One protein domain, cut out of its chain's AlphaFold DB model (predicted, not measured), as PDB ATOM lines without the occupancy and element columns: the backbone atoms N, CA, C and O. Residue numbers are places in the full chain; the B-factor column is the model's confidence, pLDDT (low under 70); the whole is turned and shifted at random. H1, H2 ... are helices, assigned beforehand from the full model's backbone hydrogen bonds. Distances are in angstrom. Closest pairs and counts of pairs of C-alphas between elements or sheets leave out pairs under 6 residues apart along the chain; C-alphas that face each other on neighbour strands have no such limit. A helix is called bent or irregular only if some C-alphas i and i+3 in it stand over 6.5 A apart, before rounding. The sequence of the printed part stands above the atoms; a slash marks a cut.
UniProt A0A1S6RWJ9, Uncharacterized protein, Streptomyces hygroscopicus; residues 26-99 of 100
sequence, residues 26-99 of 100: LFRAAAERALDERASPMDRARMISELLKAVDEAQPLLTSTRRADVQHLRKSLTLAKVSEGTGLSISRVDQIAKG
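AT A GLANCE: This is residues 26 to 99 of the 100 residues of an uncharacterized protein of Streptomyces hygroscopicus (UniProt A0A1S6RWJ9). One long, bent helix, H2, makes the length of this domain; short H1 folds back beside its first arm as a helical hairpin, and at the far end short H3 and H4 form a small head, set at right angles to each other. Between hairpin and head, residues 56 to 76 of H2 stand free. The printed part has 74 residues and is all helix, with four named helices in the order H1, H2, H3, H4 and no named strand. It is extended, with a radius of gyration of the C-alphas of 21.0 A, a rod spanning 59 by 23 by 20 A.

HOW THE PARTS SIT: Start at H1, residues 26 to 34, which touches H2a, residues 41 to 57, with residues 44 to 51 of H2a alone. Their closest C-alphas, those of Ala 34 and Met 47, are 5.3 A apart. This hairpin runs opposite ways at a shallow tilt of 30 degrees. By its hydrogen bonds H2 was assigned as one helix, residues 41 to 76, but it is bent: C-alphas 57 and 60 are 6.9 A apart. H2b, residues 60 to 76, stands to H2a at a shallow tilt of 35.0 degrees, only just short of steep. H2b touches no helix. Farther on, H3, residues 79 to 86, touches H4, residues 90 to 97, about perpendicular at 89 degrees; their closest C-alphas, of Ser 83 and Ile 90, are 5.2 A apart. H1 is apart from H3 and H4. Every O i to N i+4 pair is within hydrogen-bond range in H1, H2a, H2b, H3 and H4.

IN THESE COORDINATES: Find C-alpha 26 at (43.675, -26.891, 18.943), where H1 begins; it is 12.5 A long. H2a runs 24.3 A from C-alpha 41 at (55.818, -38.925, 33.648), and H2b 24.1 A. H3 measures 10.3 A; H4, 10.5 A, ends at C-alpha 97, (50.987, -20.203, -13.388).

THE WHOLE: Look to Ser 40 and Ser 91 for the two C-alphas farthest apart, 59.5 A. The printed part has no cut and no long link. Its mean pLDDT is 90.3, and no printed residue is under 70.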
ATOM      1  N   LEU A  26      44.196 -25.871  18.027       92.06
ATOM      2  CA  LEU A  26      43.675 -26.891  18.943       92.06
ATOM      3  C   LEU A  26      44.658 -28.057  19.107       92.06
ATOM      4  O   LEU A  26      44.936 -28.486  20.228       92.06
ATOM      5  N   PHE A  27      45.226 -28.541  17.998       93.44
ATOM      6  CA  PHE A  27      46.247 -29.587  18.038       93.44
ATOM      7  C   PHE A  27      47.506 -29.123  18.781       93.44
ATOM      8  O   PHE A  27      48.036 -29.859  19.614       93.44
ATOM      9  N   ARG A  28      47.968 -27.893  18.521       94.31
ATOM     10  CA  ARG A  28      49.135 -27.315  19.199       94.31
ATOM     11  C   ARG A  28      48.908 -27.209  20.705       94.31
ATOM     12  O   ARG A  28      49.755 -27.667  21.463       94.31
ATOM     13  N   ALA A  29      47.751 -26.711  21.133       94.62
ATOM     14  CA  ALA A  29      47.397 -26.630  22.548       94.62
ATOM     15  C   ALA A  29      47.353 -28.018  23.219       94.62
ATOM     16  O   ALA A  29      47.818 -28.188  24.348       94.62
ATOM     17  N   ALA A  30      46.834 -29.037  22.524       93.62
ATOM     18  CA  ALA A  30      46.841 -30.414  23.017       93.62
ATOM     19  C   ALA A  30      48.270 -30.971  23.161       93.62
ATOM     20  O   ALA A  30      48.585 -31.608  24.168       93.62
ATOM     21  N   ALA A  31      49.148 -30.694  22.191       95.69
ATOM     22  CA  ALA A  31      50.551 -31.091  22.242       95.69
ATOM     23  C   ALA A  31      51.311 -30.389  23.380       95.69
ATOM     24  O   ALA A  31      52.031 -31.047  24.126       95.69
ATOM     25  N   GLU A  32      51.106 -29.083  23.570       96.75
ATOM     26  CA  GLU A  32      51.702 -28.315  24.673       96.75
ATOM     27  C   GLU A  32      51.310 -28.893  26.036       96.75
ATOM     28  O   GLU A  32      52.165 -29.086  26.899       96.75
ATOM     29  N   ARG A  33      50.035 -29.259  26.212       93.69
ATOM     30  CA  ARG A  33      49.563 -29.913  27.438       93.69
ATOM     31  C   ARG A  33      50.205 -31.284  27.654       93.69
ATOM     32  O   ARG A  33      50.554 -31.619  28.782       93.69
ATOM     33  N   ALA A  34      50.359 -32.075  26.593       93.69
ATOM     34  CA  ALA A  34      50.983 -33.395  26.671       93.69
ATOM     35  C   ALA A  34      52.485 -33.322  27.019       93.69
ATOM     36  O   ALA A  34      53.030 -34.259  27.607       93.69
ATOM     37  N   LEU A  35      53.136 -32.205  26.684       94.75
ATOM     38  CA  LEU A  35      54.555 -31.942  26.929       94.75
ATOM     39  C   LEU A  35      54.835 -31.206  28.252       94.75
ATOM     40  O   LEU A  35      56.000 -30.991  28.575       94.75
ATOM     41  N   ASP A  36      53.813 -30.844  29.032       95.50
ATOM     42  CA  ASP A  36      53.985 -30.106  30.288       95.50
ATOM     43  C   ASP A  36      54.768 -30.927  31.327       95.50
ATOM     44  O   ASP A  36      54.255 -31.879  31.919       95.50
ATOM     45  N   GLU A  37      56.014 -30.529  31.589       91.88
ATOM     46  CA  GLU A  37      56.929 -31.202  32.516       91.88
ATOM     47  C   GLU A  37      56.435 -31.222  33.970       91.88
ATOM     48  O   GLU A  37      56.896 -32.053  34.756       91.88
ATOM     49  N   ARG A  38      55.469 -30.362  34.325       94.19
ATOM     50  CA  ARG A  38      54.841 -30.335  35.658       94.19
ATOM     51  C   ARG A  38      53.892 -31.513  35.886       94.19
ATOM     52  O   ARG A  38      53.605 -31.838  37.036       94.19
ATOM     53  N   ALA A  39      53.391 -32.142  34.822       89.94
ATOM     54  CA  ALA A  39      52.591 -33.361  34.918       89.94
ATOM     55  C   ALA A  39      53.472 -34.576  35.249       89.94
ATOM     56  O   ALA A  39      54.673 -34.581  34.971       89.94
ATOM     57  N   SER A  40      52.887 -35.640  35.809       95.81
ATOM     58  CA  SER A  40      53.653 -36.855  36.105       95.81
ATOM     59  C   SER A  40      54.167 -37.517  34.811       95.81
ATOM     60  O   SER A  40      53.506 -37.430  33.770       95.81
ATOM     61  N   PRO A  41      55.319 -38.220  34.831       96.50
ATOM     62  CA  PRO A  41      55.818 -38.925  33.648       96.50
ATOM     63  C   PRO A  41      54.812 -39.915  33.049       96.50
ATOM     64  O   PRO A  41      54.748 -40.061  31.830       96.50
ATOM     65  N   MET A  42      54.007 -40.563  33.896       96.81
ATOM     66  CA  MET A  42      52.970 -41.500  33.470       96.81
ATOM     67  C   MET A  42      51.829 -40.786  32.734       96.81
ATOM     68  O   MET A  42      51.411 -41.248  31.672       96.81
ATOM     69  N   ASP A  43      51.370 -39.642  33.248       95.69
ATOM     70  CA  ASP A  43      50.304 -38.863  32.609       95.69
ATOM     71  C   ASP A  43      50.755 -38.300  31.262       95.69
ATOM     72  O   ASP A  43      50.015 -38.377  30.282       95.69
ATOM     73  N   ARG A  44      51.995 -37.797  31.178       96.56
ATOM     74  CA  ARG A  44      52.568 -37.339  29.903       96.56
ATOM     75  C   ARG A  44      52.644 -38.468  28.888       96.56
ATOM     76  O   ARG A  44      52.177 -38.301  27.767       96.56
ATOM     77  N   ALA A  45      53.184 -39.625  29.279       96.06
ATOM     78  CA  ALA A  45      53.276 -40.782  28.391       96.06
ATOM     79  C   ALA A  45      51.896 -41.182  27.855       96.06
ATOM     80  O   ALA A  45      51.740 -41.368  26.649       96.06
ATOM     81  N   ARG A  46      50.879 -41.220  28.725       97.62
ATOM     82  CA  ARG A  46      49.495 -41.488  28.329       97.62
ATOM     83  C   ARG A  46      48.963 -40.455  27.331       97.62
ATOM     84  O   ARG A  46      48.486 -40.850  26.271       97.62
ATOM     85  N   MET A  47      49.045 -39.161  27.650       97.19
ATOM     86  CA  MET A  47      48.534 -38.086  26.787       97.19
ATOM     87  C   MET A  47      49.221 -38.082  25.417       97.19
ATOM     88  O   MET A  47      48.560 -37.945  24.391       97.19
ATOM     89  N   ILE A  48      50.542 -38.284  25.392       97.12
ATOM     90  CA  ILE A  48      51.316 -38.388  24.152       97.12
ATOM     91  C   ILE A  48      50.853 -39.603  23.341       97.12
ATOM     92  O   ILE A  48      50.604 -39.468  22.146       97.12
ATOM     93  N   SER A  49      50.696 -40.775  23.962       97.75
ATOM     94  CA  SER A  49      50.206 -41.970  23.266       97.75
ATOM     95  C   SER A  49      48.803 -41.784  22.684       97.75
ATOM     96  O   SER A  49      48.570 -42.180  21.544       97.75
ATOM     97  N   GLU A  50      47.881 -41.168  23.428       97.50
ATOM     98  CA  GLU A  50      46.524 -40.871  22.949       97.50
ATOM     99  C   GLU A  50      46.553 -39.902  21.753       97.50
ATOM    100  O   GLU A  50      45.900 -40.158  20.740       97.50
ATOM    101  N   LEU A  51      47.365 -38.840  21.824       96.81
ATOM    102  CA  LEU A  51      47.506 -37.863  20.742       96.81
ATOM    103  C   LEU A  51      48.117 -38.483  19.479       96.81
ATOM    104  O   LEU A  51      47.606 -38.277  18.379       96.81
ATOM    105  N   LEU A  52      49.191 -39.265  19.627       97.31
ATOM    106  CA  LEU A  52      49.849 -39.933  18.502       97.31
ATOM    107  C   LEU A  52      48.923 -40.946  17.828       97.31
ATOM    108  O   LEU A  52      48.859 -40.985  16.602       97.31
ATOM    109  N   LYS A  53      48.165 -41.717  18.616       97.56
ATOM    110  CA  LYS A  53      47.175 -42.659  18.089       97.56
ATOM    111  C   LYS A  53      46.091 -41.944  17.277       97.56
ATOM    112  O   LYS A  53      45.774 -42.384  16.178       97.56
ATOM    113  N   ALA A  54      45.566 -40.825  17.776       95.06
ATOM    114  CA  ALA A  54      44.555 -40.052  17.055       95.06
ATOM    115  C   ALA A  54      45.076 -39.517  15.707       95.06
ATOM    116  O   ALA A  54      44.351 -39.521  14.712       95.06
ATOM    117  N   VAL A  55      46.341 -39.081  15.653       95.62
ATOM    118  CA  VAL A  55      46.979 -38.646  14.399       95.62
ATOM    119  C   VAL A  55      47.130 -39.811  13.424       95.62
ATOM    120  O   VAL A  55      46.796 -39.651  12.252       95.62
ATOM    121  N   ASP A  56      47.608 -40.961  13.898       97.12
ATOM    122  CA  ASP A  56      47.814 -42.156  13.073       97.12
ATOM    123  C   ASP A  56      46.499 -42.656  12.451       97.12
ATOM    124  O   ASP A  56      46.430 -42.920  11.252       97.12
ATOM    125  N   GLU A  57      45.413 -42.672  13.228       96.25
ATOM    126  CA  GLU A  57      44.084 -43.073  12.751       96.25
ATOM    127  C   GLU A  57      43.502 -42.081  11.724       96.25
ATOM    128  O   GLU A  57      42.877 -42.487  10.738       96.25
ATOM    129  N   ALA A  58      43.714 -40.775  11.915       95.69
ATOM    130  CA  ALA A  58      43.132 -39.743  11.056       95.69
ATOM    131  C   ALA A  58      43.949 -39.464   9.781       95.69
ATOM    132  O   ALA A  58      43.380 -39.117   8.738       95.69
ATOM    133  N   GLN A  59      45.277 -39.599   9.826       95.25
ATOM    134  CA  GLN A  59      46.170 -39.185   8.739       95.25
ATOM    135  C   GLN A  59      45.854 -39.851   7.383       95.25
ATOM    136  O   GLN A  59      45.845 -39.129   6.374       95.25
ATOM    137  N   PRO A  60      45.556 -41.164   7.295       96.69
ATOM    138  CA  PRO A  60      45.208 -41.803   6.027       96.69
ATOM    139  C   PRO A  60      43.940 -41.216   5.399       96.69
ATOM    140  O   PRO A  60      43.917 -40.954   4.194       96.69
ATOM    141  N   LEU A  61      42.910 -40.956   6.213       95.31
ATOM    142  CA  LEU A  61      41.626 -40.399   5.774       95.31
ATOM    143  C   LEU A  61      41.758 -38.944   5.320       95.31
ATOM    144  O   LEU A  61      41.252 -38.566   4.262       95.31
ATOM    145  N   LEU A  62      42.488 -38.125   6.079       95.38
ATOM    146  CA  LEU A  62      42.758 -36.736   5.698       95.38
ATOM    147  C   LEU A  62      43.573 -36.671   4.402       95.38
ATOM    148  O   LEU A  62      43.291 -35.867   3.511       95.38
ATOM    149  N   THR A  63      44.564 -37.552   4.263       95.31
ATOM    150  CA  THR A  63      45.414 -37.615   3.070       95.31
ATOM    151  C   THR A  63      44.632 -38.066   1.841       95.31
ATOM    152  O   THR A  63      44.800 -37.480   0.768       95.31
ATOM    153  N   SER A  64      43.785 -39.090   1.969       95.56
ATOM    154  CA  SER A  64      42.973 -39.594   0.859       95.56
ATOM    155  C   SER A  64      41.945 -38.558   0.403       95.56
ATOM    156  O   SER A  64      41.864 -38.290  -0.797       95.56
ATOM    157  N   THR A  65      41.263 -37.905   1.347       95.25
ATOM    158  CA  THR A  65      40.297 -36.828   1.079       95.25
ATOM    159  C   THR A  65      40.977 -35.669   0.358       95.25
ATOM    160  O   THR A  65      40.616 -35.344  -0.773       95.25
ATOM    161  N   ARG A  66      42.078 -35.143   0.918       93.56
ATOM    162  CA  ARG A  66      42.866 -34.077   0.278       93.56
ATOM    163  C   ARG A  66      43.312 -34.468  -1.130       93.56
ATOM    164  O   ARG A  66      43.320 -33.641  -2.037       93.56
ATOM    165  N   ARG A  67      43.737 -35.719  -1.332       92.69
ATOM    166  CA  ARG A  67      44.178 -36.201  -2.648       92.69
ATOM    167  C   ARG A  67      43.030 -36.204  -3.656       92.69
ATOM    168  O   ARG A  67      43.256 -35.787  -4.792       92.69
ATOM    169  N   ALA A  68      41.848 -36.674  -3.262       90.69
ATOM    170  CA  ALA A  68      40.660 -36.670  -4.107       90.69
ATOM    171  C   ALA A  68      40.266 -35.238  -4.492       90.69
ATOM    172  O   ALA A  68      40.102 -34.955  -5.680       90.69
ATOM    173  N   ASP A  69      40.249 -34.322  -3.523       90.38
ATOM    174  CA  ASP A  69      39.920 -32.914  -3.754       90.38
ATOM    175  C   ASP A  69      40.929 -32.253  -4.690       90.38
ATOM    176  O   ASP A  69      40.549 -31.673  -5.702       90.38
ATOM    177  N   VAL A  70      42.233 -32.417  -4.449       87.69
ATOM    178  CA  VAL A  70      43.273 -31.875  -5.339       87.69
ATOM    179  C   VAL A  70      43.133 -32.417  -6.763       87.69
ATOM    180  O   VAL A  70      43.319 -31.675  -7.728       87.69
ATOM    181  N   GLN A  71      42.808 -33.701  -6.932       88.94
ATOM    182  CA  GLN A  71      42.577 -34.274  -8.259       88.94
ATOM    183  C   GLN A  71      41.318 -33.720  -8.921       88.94
ATOM    184  O   GLN A  71      41.343 -33.461 -10.124       88.94
ATOM    185  N   HIS A  72      40.237 -33.545  -8.161       85.81
ATOM    186  CA  HIS A  72      39.018 -32.920  -8.652       85.81
ATOM    187  C   HIS A  72      39.310 -31.493  -9.116       85.81
ATOM    188  O   HIS A  72      39.061 -31.167 -10.274       85.81
ATOM    189  N   LEU A  73      39.940 -30.693  -8.255       82.00
ATOM    190  CA  LEU A  73      40.328 -29.315  -8.525       82.00
ATOM    191  C   LEU A  73      41.214 -29.216  -9.773       82.00
ATOM    192  O   LEU A  73      40.929 -28.416 -10.654       82.00
ATOM    193  N   ARG A  74      42.214 -30.089  -9.939       80.81
ATOM    194  CA  ARG A  74      43.049 -30.122 -11.158       80.81
ATOM    195  C   ARG A  74      42.266 -30.376 -12.447       80.81
ATOM    196  O   ARG A  74      42.716 -29.960 -13.507       80.81
ATOM    197  N   LYS A  75      41.141 -31.090 -12.376       79.81
ATOM    198  CA  LYS A  75      40.288 -31.378 -13.537       79.81
ATOM    199  C   LYS A  75      39.223 -30.302 -13.755       79.81
ATOM    200  O   LYS A  75      38.815 -30.092 -14.891       79.81
ATOM    201  N   SER A  76      38.742 -29.668 -12.685       75.12
ATOM    202  CA  SER A  76      37.550 -28.813 -12.711       75.12
ATOM    203  C   SER A  76      37.833 -27.310 -12.626       75.12
ATOM    204  O   SER A  76      36.955 -26.523 -13.008       75.12
ATOM    205  N   LEU A  77      39.024 -26.900 -12.167       78.94
ATOM    206  CA  LEU A  77      39.460 -25.503 -12.155       78.94
ATOM    207  C   LEU A  77      40.059 -25.113 -13.499       78.94
ATOM    208  O   LEU A  77      41.161 -25.508 -13.872       78.94
ATOM    209  N   THR A  78      39.319 -24.270 -14.204       81.00
ATOM    210  CA  THR A  78      39.820 -23.506 -15.341       81.00
ATOM    211  C   THR A  78      40.456 -22.207 -14.842       81.00
ATOM    212  O   THR A  78      40.134 -21.730 -13.752       81.00
ATOM    213  N   LEU A  79      41.308 -21.578 -15.658       78.31
ATOM    214  CA  LEU A  79      41.870 -20.254 -15.346       78.31
ATOM    215  C   LEU A  79      40.779 -19.208 -15.054       78.31
ATOM    216  O   LEU A  79      40.993 -18.318 -14.240       78.31
ATOM    217  N   ALA A  80      39.600 -19.350 -15.670       74.12
ATOM    218  CA  ALA A  80      38.434 -18.511 -15.404       74.12
ATOM    219  C   ALA A  80      37.897 -18.680 -13.972       74.12
ATOM    220  O   ALA A  80      37.670 -17.689 -13.293       74.12
ATOM    221  N   LYS A  81      37.780 -19.917 -13.471       81.25
ATOM    222  CA  LYS A  81      37.338 -20.176 -12.088       81.25
ATOM    223  C   LYS A  81      38.375 -19.751 -11.049       81.25
ATOM    224  O   LYS A  81      38.020 -19.300  -9.967       81.25
ATOM    225  N   VAL A  82      39.662 -19.878 -11.377       80.88
ATOM    226  CA  VAL A  82      40.745 -19.356 -10.526       80.88
ATOM    227  C   VAL A  82      40.711 -17.826 -10.500       80.88
ATOM    228  O   VAL A  82      40.855 -17.232  -9.438       80.88
ATOM    229  N   SER A  83      40.493 -17.185 -11.652       83.25
ATOM    230  CA  SER A  83      40.315 -15.732 -11.770       83.25
ATOM    231  C   SER A  83      39.141 -15.243 -10.919       83.25
ATOM    232  O   SER A  83      39.313 -14.316 -10.134       83.25
ATOM    233  N   GLU A  84      37.998 -15.928 -10.979       83.50
ATOM    234  CA  GLU A  84      36.810 -15.608 -10.181       83.50
ATOM    235  C   GLU A  84      37.067 -15.749  -8.671       83.50
ATOM    236  O   GLU A  84      36.743 -14.847  -7.906       83.50
ATOM    237  N   GLY A  85      37.733 -16.826  -8.238       82.25
ATOM    238  CA  GLY A  85      38.033 -17.059  -6.819       82.25
ATOM    239  C   GLY A  85      39.153 -16.191  -6.231       82.25
ATOM    240  O   GLY A  85      39.261 -16.087  -5.013       82.25
ATOM    241  N   THR A  86      40.000 -15.583  -7.066       83.38
ATOM    242  CA  THR A  86      41.140 -14.753  -6.619       83.38
ATOM    243  C   THR A  86      40.952 -13.261  -6.888       83.38
ATOM    244  O   THR A  86      41.762 -12.459  -6.426       83.38
ATOM    245  N   GLY A  87      39.932 -12.875  -7.663       84.88
ATOM    246  CA  GLY A  87      39.738 -11.498  -8.131       84.88
ATOM    247  C   GLY A  87      40.797 -11.022  -9.137       84.88
ATOM    248  O   GLY A  87      40.833  -9.845  -9.490       84.88
ATOM    249  N   LEU A  88      41.678 -11.911  -9.607       88.44
ATOM    250  CA  LEU A  88      42.706 -11.592 -10.596       88.44
ATOM    251  C   LEU A  88      42.159 -11.752 -12.010       88.44
ATOM    252  O   LEU A  88      41.322 -12.610 -12.262       88.44
ATOM    253  N   SER A  89      42.682 -10.992 -12.973       88.88
ATOM    254  CA  SER A  89      42.369 -11.242 -14.383       88.88
ATOM    255  C   SER A  89      42.924 -12.601 -14.829       88.88
ATOM    256  O   SER A  89      44.000 -13.021 -14.397       88.88
ATOM    257  N   ILE A  90      42.222 -13.277 -15.744       86.19
ATOM    258  CA  ILE A  90      42.639 -14.576 -16.308       86.19
ATOM    259  C   ILE A  90      44.087 -14.528 -16.825       86.19
ATOM    260  O   ILE A  90      44.869 -15.439 -16.559       86.19
ATOM    261  N   SER A  91      44.473 -13.446 -17.510       87.06
ATOM    262  CA  SER A  91      45.843 -13.255 -18.007       87.06
ATOM    263  C   SER A  91      46.877 -13.181 -16.885       87.06
ATOM    264  O   SER A  91      47.985 -13.690 -17.047       87.06
ATOM    265  N   ARG A  92      46.535 -12.578 -15.739       85.81
ATOM    266  CA  ARG A  92      47.439 -12.510 -14.587       85.81
ATOM    267  C   ARG A  92      47.593 -13.873 -13.916       85.81
ATOM    268  O   ARG A  92      48.711 -14.242 -13.570       85.81
ATOM    269  N   VAL A  93      46.507 -14.638 -13.798       85.19
ATOM    270  CA  VAL A  93      46.546 -16.029 -13.311       85.19
ATOM    271  C   VAL A  93      47.427 -16.901 -14.215       85.19
ATOM    272  O   VAL A  93      48.249 -17.662 -13.713       85.19
ATOM    273  N   ASP A  94      47.307 -16.765 -15.539       85.38
ATOM    274  CA  ASP A  94      48.125 -17.504 -16.515       85.38
ATOM    275  C   ASP A  94      49.623 -17.156 -16.428       85.38
ATOM    276  O   ASP A  94      50.467 -18.050 -16.473       85.38
ATOM    277  N   GLN A  95      49.966 -15.874 -16.257       87.75
ATOM    278  CA  GLN A  95      51.354 -15.437 -16.049       87.75
ATOM    279  C   GLN A  95      51.955 -16.048 -14.780       87.75
ATOM    280  O   GLN A  95      53.019 -16.664 -14.849       87.75
ATOM    281  N   ILE A  96      51.230 -15.968 -13.658       85.88
ATOM    282  CA  ILE A  96      51.653 -16.550 -12.379       85.88
ATOM    283  C   ILE A  96      51.838 -18.066 -12.516       85.88
ATOM    284  O   ILE A  96      52.862 -18.601 -12.096       85.88
ATOM    285  N   ALA A  97      50.893 -18.762 -13.157       82.31
ATOM    286  CA  ALA A  97      50.987 -20.203 -13.388       82.31
ATOM    287  C   ALA A  97      52.206 -20.595 -14.245       82.31
ATOM    288  O   ALA A  97      52.784 -21.662 -14.045       82.31
ATOM    289  N   LYS A  98      52.616 -19.733 -15.183       86.31
ATOM    290  CA  LYS A  98      53.803 -19.910 -16.037       86.31
ATOM    291  C   LYS A  98      55.100 -19.392 -15.403       86.31
ATOM    292  O   LYS A  98      56.140 -19.468 -16.055       86.31
ATOM    293  N   GLY A  99      55.049 -18.870 -14.175       74.94
ATOM    294  CA  GLY A  99      56.203 -18.301 -13.476       74.94
ATOM    295  C   GLY A  99      56.757 -17.032 -14.131       74.94
ATOM    296  O   GLY A  99      57.968 -16.825 -14.103       74.94
TER     297      GLY A  99